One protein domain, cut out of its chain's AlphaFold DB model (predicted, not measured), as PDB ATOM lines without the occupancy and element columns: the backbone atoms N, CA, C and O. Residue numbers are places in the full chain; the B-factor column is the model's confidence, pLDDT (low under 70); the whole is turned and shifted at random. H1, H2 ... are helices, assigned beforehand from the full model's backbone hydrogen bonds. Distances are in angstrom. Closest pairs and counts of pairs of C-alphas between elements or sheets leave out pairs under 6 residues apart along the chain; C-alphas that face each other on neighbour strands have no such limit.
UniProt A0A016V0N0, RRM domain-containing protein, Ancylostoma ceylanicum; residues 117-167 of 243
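This is residues 117 to 167 of the 243 residues of the protein "RRM domain-containing protein" of Ancylostoma ceylanicum (UniProt A0A016V0N0). One long, nearly straight helix, H2, makes the length of this model, and a short turn of helix follows it in one direction of the chain and precedes it in the other. After H2 the backbone folds back over residues 153 to 162, and the four-residue helix H3 packs on the middle of H2; before H2, residues 121 to 127 join it to the four-residue helix H1, which lies off that end and touches no helix. The printed part has 51 residues with three named helices, in the order H1, H2, H3, and no named strand; the class is all helix. It is only just extended, close to loose, with a radius of gyration of the C-alphas of 15.1 A, and its outline is a rod, with spans of 44 by 20 by 10 A.

H2 covers residues 128 to 152, from Tyr 128 to Lys 152, and measures 36.4 A from first to last C-alpha. It runs from C-alpha 128 at (202.340, 183.873, 97.146) to C-alpha 152 at (174.778, 170.310, 116.740). H3 covers residues 163 to 166, with C-alpha 166 at (189.476, 182.045, 116.806), and is 5.2 A long. H1 covers residues 117 to 120, beginning with C-alpha 117 at (207.017, 170.080, 92.752), and is 5.6 A long.

H2 and H3 touch, with 5 pairs of C-alphas within 8 A. The closest C-alphas of the two are those of Cys 143 and Thr 163, 6.0 A apart, and their centres are 9.8 A apart. H2 touches H3 with residues 140 to 144 alone. H1 is apart from H2 and apart from H3, with no C-alpha of H1 within 8 A of either. In H2 every O i to N i+4 pair is within hydrogen-bond range, while H1 and H3 are too short for such a pair. The one O i to N i+3 pair of H3 is within range, and the one of H1 is not.

The two C-alphas farthest apart in the domain are those of Lys 117 and Asp 156, 44.6 A apart. The first and last printed C-alphas, those of Lys 117 and Val 167, are 28.7 A apart. The printed part has no cut. Both links are short but not tight: H1 to H2 with 7 residues between them and H2 to H3 with 10. The mean pLDDT of the printed part is 94.5, and no printed residue is under 70; the mean is 97 for H2, 91 for H3 and 89 for H1.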
ATOM      1  N   LYS A 117     207.780 168.852  92.508       90.25
ATOM      2  CA  LYS A 117     207.017 170.080  92.752       90.25
ATOM      3  C   LYS A 117     205.564 169.807  93.132       90.25
ATOM      4  O   LYS A 117     205.083 170.295  94.155       90.25
ATOM      5  N   GLU A 118     204.872 168.972  92.359       88.75
ATOM      6  CA  GLU A 118     203.473 168.604  92.623       88.75
ATOM      7  C   GLU A 118     203.313 167.798  93.923       88.75
ATOM      8  O   GLU A 118     202.262 167.834  94.574       88.75
ATOM      9  N   SER A 119     204.353 167.060  94.312       87.62
ATOM     10  CA  SER A 119     204.338 166.195  95.490       87.62
ATOM     11  C   SER A 119     204.613 166.969  96.779       87.62
ATOM     12  O   SER A 119     203.876 166.814  97.758       87.62
ATOM     13  N   VAL A 120     205.635 167.831  96.781       90.31
ATOM     14  CA  VAL A 120     206.130 168.494  97.999       90.31
ATOM     15  C   VAL A 120     205.834 169.989  98.078       90.31
ATOM     16  O   VAL A 120     205.896 170.562  99.167       90.31
ATOM     17  N   THR A 121     205.449 170.626  96.972       92.00
ATOM     18  CA  THR A 121     205.139 172.061  96.901       92.00
ATOM     19  C   THR A 121     203.848 172.315  96.116       92.00
ATOM     20  O   THR A 121     203.832 173.025  95.118       92.00
ATOM     21  N   LYS A 122     202.731 171.751  96.591       91.50
ATOM     22  CA  LYS A 122     201.419 171.735  95.903       91.50
ATOM     23  C   LYS A 122     200.888 173.087  95.406       91.50
ATOM     24  O   LYS A 122     200.083 173.106  94.487       91.50
ATOM     25  N   LEU A 123     201.281 174.191  96.041       94.19
ATOM     26  CA  LEU A 123     200.842 175.545  95.686       94.19
ATOM     27  C   LEU A 123     201.949 176.368  95.009       94.19
ATOM     28  O   LEU A 123     201.823 177.583  94.925       94.19
ATOM     29  N   ALA A 124     203.045 175.750  94.562       91.56
ATOM     30  CA  ALA A 124     204.204 176.472  94.031       91.56
ATOM     31  C   ALA A 124     203.889 177.331  92.797       91.56
ATOM     32  O   ALA A 124     204.501 178.380  92.631       91.56
ATOM     33  N   ASP A 125     202.923 176.921  91.972       92.44
ATOM     34  CA  ASP A 125     202.499 177.673  90.782       92.44
ATOM     35  C   ASP A 125     201.469 178.773  91.093       92.44
ATOM     36  O   ASP A 125     201.061 179.528  90.214       92.44
ATOM     37  N   VAL A 126     201.036 178.883  92.351       94.94
ATOM     38  CA  VAL A 126     200.093 179.905  92.807       94.94
ATOM     39  C   VAL A 126     200.882 181.108  93.338       94.94
ATOM     40  O   VAL A 126     201.783 180.915  94.160       94.94
ATOM     41  N   PRO A 127     200.546 182.354  92.952       96.88
ATOM     42  CA  PRO A 127     201.177 183.548  93.513       96.88
ATOM     43  C   PRO A 127     201.125 183.564  95.042       96.88
ATOM     44  O   PRO A 127     200.119 183.185  95.637       96.88
ATOM     45  N   TYR A 128     202.194 184.021  95.694       96.94
ATOM     46  CA  TYR A 128     202.340 183.873  97.146       96.94
ATOM     47  C   TYR A 128     201.184 184.494  97.950       96.94
ATOM     48  O   TYR A 128     200.644 183.847  98.844       96.94
ATOM     49  N   GLU A 129     200.738 185.695  97.576       96.81
ATOM     50  CA  GLU A 129     199.582 186.357  98.199       96.81
ATOM     51  C   GLU A 129     198.298 185.529  98.079       96.81
ATOM     52  O   GLU A 129     197.509 185.423  99.022       96.81
ATOM     53  N   GLU A 130     198.118 184.859  96.942       97.69
ATOM     54  CA  GLU A 130     196.980 183.979  96.731       97.69
ATOM     55  C   GLU A 130     197.081 182.715  97.592       97.69
ATOM     56  O   GLU A 130     196.081 182.278  98.159       97.69
ATOM     57  N   GLN A 131     198.287 182.174  97.796       97.56
ATOM     58  CA  GLN A 131     198.493 181.069  98.739       97.56
ATOM     59  C   GLN A 131     198.099 181.466 100.169       97.56
ATOM     60  O   GLN A 131     197.495 180.667 100.890       97.56
ATOM     61  N   LEU A 132     198.439 182.685 100.603       97.88
ATOM     62  CA  LEU A 132     198.063 183.196 101.926       97.88
ATOM     63  C   LEU A 132     196.543 183.328 102.048       97.88
ATOM     64  O   LEU A 132     195.967 182.885 103.046       97.88
ATOM     65  N   ARG A 133     195.889 183.872 101.014       97.69
ATOM     66  CA  ARG A 133     194.428 184.000 100.951       97.69
ATOM     67  C   ARG A 133     193.737 182.639 101.009       97.69
ATOM     68  O   ARG A 133     192.800 182.468 101.787       97.69
ATOM     69  N   GLN A 134     194.219 181.658 100.246       97.69
ATOM     70  CA  GLN A 134     193.694 180.291 100.264       97.69
ATOM     71  C   GLN A 134     193.797 179.674 101.662       97.69
ATOM     72  O   GLN A 134     192.785 179.230 102.201       97.69
ATOM     73  N   LYS A 135     194.969 179.749 102.305       97.06
ATOM     74  CA  LYS A 135     195.172 179.235 103.672       97.06
ATOM     75  C   LYS A 135     194.263 179.914 104.698       97.06
ATOM     76  O   LYS A 135     193.715 179.241 105.571       97.06
ATOM     77  N   ALA A 136     194.080 181.232 104.600       96.75
ATOM     78  CA  ALA A 136     193.202 181.979 105.499       96.75
ATOM     79  C   ALA A 136     191.730 181.569 105.322       96.75
ATOM     80  O   ALA A 136     191.025 181.318 106.305       96.75
ATOM     81  N   ASN A 137     191.285 181.427 104.072       96.81
ATOM     82  CA  ASN A 137     189.934 180.986 103.737       96.81
ATOM     83  C   ASN A 137     189.679 179.540 104.182       96.81
ATOM     84  O   ASN A 137     188.638 179.253 104.766       96.81
ATOM     85  N   GLU A 138     190.623 178.626 103.944       97.00
ATOM     86  CA  GLU A 138     190.535 177.231 104.387       97.00
ATOM     87  C   GLU A 138     190.463 177.117 105.913       97.00
ATOM     88  O   GLU A 138     189.615 176.390 106.434       97.00
ATOM     89  N   SER A 139     191.296 177.878 106.630       96.94
ATOM     90  CA  SER A 139     191.287 177.915 108.098       96.94
ATOM     91  C   SER A 139     189.946 178.417 108.637       96.94
ATOM     92  O   SER A 139     189.377 177.815 109.550       96.94
ATOM     93  N   SER A 140     189.403 179.472 108.024       96.81
ATOM     94  CA  SER A 140     188.102 180.039 108.396       96.81
ATOM     95  C   SER A 140     186.966 179.045 108.154       96.81
ATOM     96  O   SER A 140     186.208 178.743 109.073       96.81
ATOM     97  N   LYS A 141     186.919 178.430 106.965       97.19
ATOM     98  CA  LYS A 141     185.918 177.407 106.613       97.19
ATOM     99  C   LYS A 141     185.996 176.171 107.509       97.19
ATOM    100  O   LYS A 141     184.974 175.568 107.832       97.19
ATOM    101  N   LEU A 142     187.198 175.729 107.888       97.38
ATOM    102  CA  LEU A 142     187.355 174.619 108.831       97.38
ATOM    103  C   LEU A 142     186.794 174.989 110.208       97.38
ATOM    104  O   LEU A 142     186.040 174.203 110.776       97.38
ATOM    105  N   CYS A 143     187.118 176.178 110.713       97.25
ATOM    106  CA  CYS A 143     186.606 176.659 111.991       97.25
ATOM    107  C   CYS A 143     185.073 176.784 111.982       97.25
ATOM    108  O   CYS A 143     184.429 176.270 112.888       97.25
ATOM    109  N   GLU A 144     184.473 177.344 110.929       96.44
ATOM    110  CA  GLU A 144     183.011 177.418 110.775       96.44
ATOM    111  C   GLU A 144     182.345 176.038 110.812       96.44
ATOM    112  O   GLU A 144     181.328 175.849 111.489       96.44
ATOM    113  N   ARG A 145     182.937 175.048 110.129       97.31
ATOM    114  CA  ARG A 145     182.454 173.662 110.178       97.31
ATOM    115  C   ARG A 145     182.534 173.095 111.592       97.31
ATOM    116  O   ARG A 145     181.561 172.513 112.053       97.31
ATOM    117  N   LEU A 146     183.647 173.296 112.294       96.62
ATOM    118  CA  LEU A 146     183.800 172.830 113.674       96.62
ATOM    119  C   LEU A 146     182.794 173.499 114.618       96.62
ATOM    120  O   LEU A 146     182.146 172.802 115.390       96.62
ATOM    121  N   LEU A 147     182.599 174.816 114.520       96.00
ATOM    122  CA  LEU A 147     181.594 175.536 115.310       96.00
ATOM    123  C   LEU A 147     180.179 175.015 115.036       96.00
ATOM    124  O   LEU A 147     179.389 174.856 115.961       96.00
ATOM    125  N   THR A 148     179.872 174.691 113.778       96.00
ATOM    126  CA  THR A 148     178.588 174.085 113.401       96.00
ATOM    127  C   THR A 148     178.393 172.721 114.066       96.00
ATOM    128  O   THR A 148     177.314 172.441 114.582       96.00
ATOM    129  N   GLU A 149     179.427 171.879 114.093       96.75
ATOM    130  CA  GLU A 149     179.357 170.575 114.762       96.75
ATOM    131  C   GLU A 149     179.245 170.707 116.290       96.75
ATOM    132  O   GLU A 149     178.478 169.966 116.901       96.75
ATOM    133  N   LEU A 150     179.912 171.689 116.908       96.38
ATOM    134  CA  LEU A 150     179.760 171.974 118.343       96.38
ATOM    135  C   LEU A 150     178.324 172.372 118.701       96.38
ATOM    136  O   LEU A 150     177.777 171.873 119.684       96.38
ATOM    137  N   LYS A 151     177.693 173.211 117.873       94.56
ATOM    138  CA  LYS A 151     176.285 173.599 118.049       94.56
ATOM    139  C   LYS A 151     175.351 172.403 117.924       94.56
ATOM    140  O   LYS A 151     174.478 172.213 118.761       94.56
ATOM    141  N   LYS A 152     175.560 171.548 116.915       95.69
ATOM    142  CA  LYS A 152     174.778 170.310 116.740       95.69
ATOM    143  C   LYS A 152     174.926 169.347 117.917       95.69
ATOM    144  O   LYS A 152     173.975 168.650 118.251       95.69
ATOM    145  N   ALA A 153     176.106 169.302 118.526       96.38
ATOM    146  CA  ALA A 153     176.379 168.503 119.714       96.38
ATOM    147  C   ALA A 153     175.906 169.166 121.023       96.38
ATOM    148  O   ALA A 153     176.110 168.590 122.088       96.38
ATOM    149  N   ASN A 154     175.276 170.346 120.945       94.56
ATOM    150  CA  ASN A 154     174.775 171.123 122.078       94.56
ATOM    151  C   ASN A 154     175.853 171.398 123.140       94.56
ATOM    152  O   ASN A 154     175.613 171.267 124.339       94.56
ATOM    153  N   VAL A 155     177.062 171.733 122.679       95.56
ATOM    154  CA  VAL A 155     178.179 172.109 123.552       95.56
ATOM    155  C   VAL A 155     177.922 173.496 124.134       95.56
ATOM    156  O   VAL A 155     177.609 174.434 123.390       95.56
ATOM    157  N   ASP A 156     178.093 173.616 125.450       94.19
ATOM    158  CA  ASP A 156     177.915 174.864 126.191       94.19
ATOM    159  C   ASP A 156     178.712 176.014 125.564       94.19
ATOM    160  O   ASP A 156     179.844 175.846 125.107       94.19
ATOM    161  N   ASP A 157     178.096 177.197 125.526       92.19
ATOM    162  CA  ASP A 157     178.681 178.441 125.013       92.19
ATOM    163  C   ASP A 157     179.158 178.422 123.546       92.19
ATOM    164  O   ASP A 157     179.731 179.407 123.070       92.19
ATOM    165  N   SER A 158     178.864 177.366 122.779       90.06
ATOM    166  CA  SER A 158     179.261 177.260 121.366       90.06
ATOM    167  C   SER A 158     178.708 178.389 120.481       90.06
ATOM    168  O   SER A 158     179.331 178.759 119.485       90.06
ATOM    169  N   ASP A 159     177.590 179.005 120.867       88.12
ATOM    170  CA  ASP A 159     177.008 180.162 120.178       88.12
ATOM    171  C   ASP A 159     177.767 181.475 120.384       88.12
ATOM    172  O   ASP A 159     177.661 182.383 119.555       88.12
ATOM    173  N   LYS A 160     178.554 181.589 121.460       92.44
ATOM    174  CA  LYS A 160     179.363 182.785 121.746       92.44
ATOM    175  C   LYS A 160     180.645 182.819 120.915       92.44
ATOM    176  O   LYS A 160     181.236 183.885 120.734       92.44
ATOM    177  N   LEU A 161     181.072 181.669 120.395       92.88
ATOM    178  CA  LEU A 161     182.291 181.531 119.613       92.88
ATOM    179  C   LEU A 161     182.092 182.042 118.182       92.88
ATOM    180  O   LEU A 161     181.155 181.657 117.482       92.88
ATOM    181  N   LYS A 162     183.016 182.890 117.719       92.19
ATOM    182  CA  LYS A 162     183.024 183.414 116.347       92.19
ATOM    183  C   LYS A 162     184.338 183.095 115.652       92.19
ATOM    184  O   LYS A 162     185.410 183.321 116.211       92.19
ATOM    185  N   THR A 163     184.254 182.676 114.391       91.06
ATOM    186  CA  THR A 163     185.414 182.343 113.551       91.06
ATOM    187  C   THR A 163     186.482 183.434 113.560       91.06
ATOM    188  O   THR A 163     187.649 183.134 113.786       91.06
ATOM    189  N   GLY A 164     186.097 184.706 113.402       88.81
ATOM    190  CA  GLY A 164     187.042 185.831 113.359       88.81
ATOM    191  C   GLY A 164     187.807 186.099 114.662       88.81
ATOM    192  O   GLY A 164     188.813 186.797 114.635       88.81
ATOM    193  N   GLN A 165     187.360 185.548 115.796       89.94
ATOM    194  CA  GLN A 165     188.086 185.620 117.071       89.94
ATOM    195  C   GLN A 165     189.057 184.444 117.241       89.94
ATOM    196  O   GLN A 165     190.096 184.581 117.883       89.94
ATOM    197  N   LEU A 166     188.717 183.287 116.667       93.44
ATOM    198  CA  LEU A 166     189.476 182.045 116.806       93.44
ATOM    199  C   LEU A 166     190.570 181.913 115.741       93.44
ATOM    200  O   LEU A 166     191.680 181.467 116.030       93.44
ATOM    201  N   VAL A 167     190.267 182.310 114.506       95.44
ATOM    202  CA  VAL A 167     191.183 182.212 113.370       95.44
ATOM    203  C   VAL A 167     191.963 183.513 113.243       95.44
ATOM    204  O   VAL A 167     191.457 184.531 112.776       95.44
TER     205      VAL A 167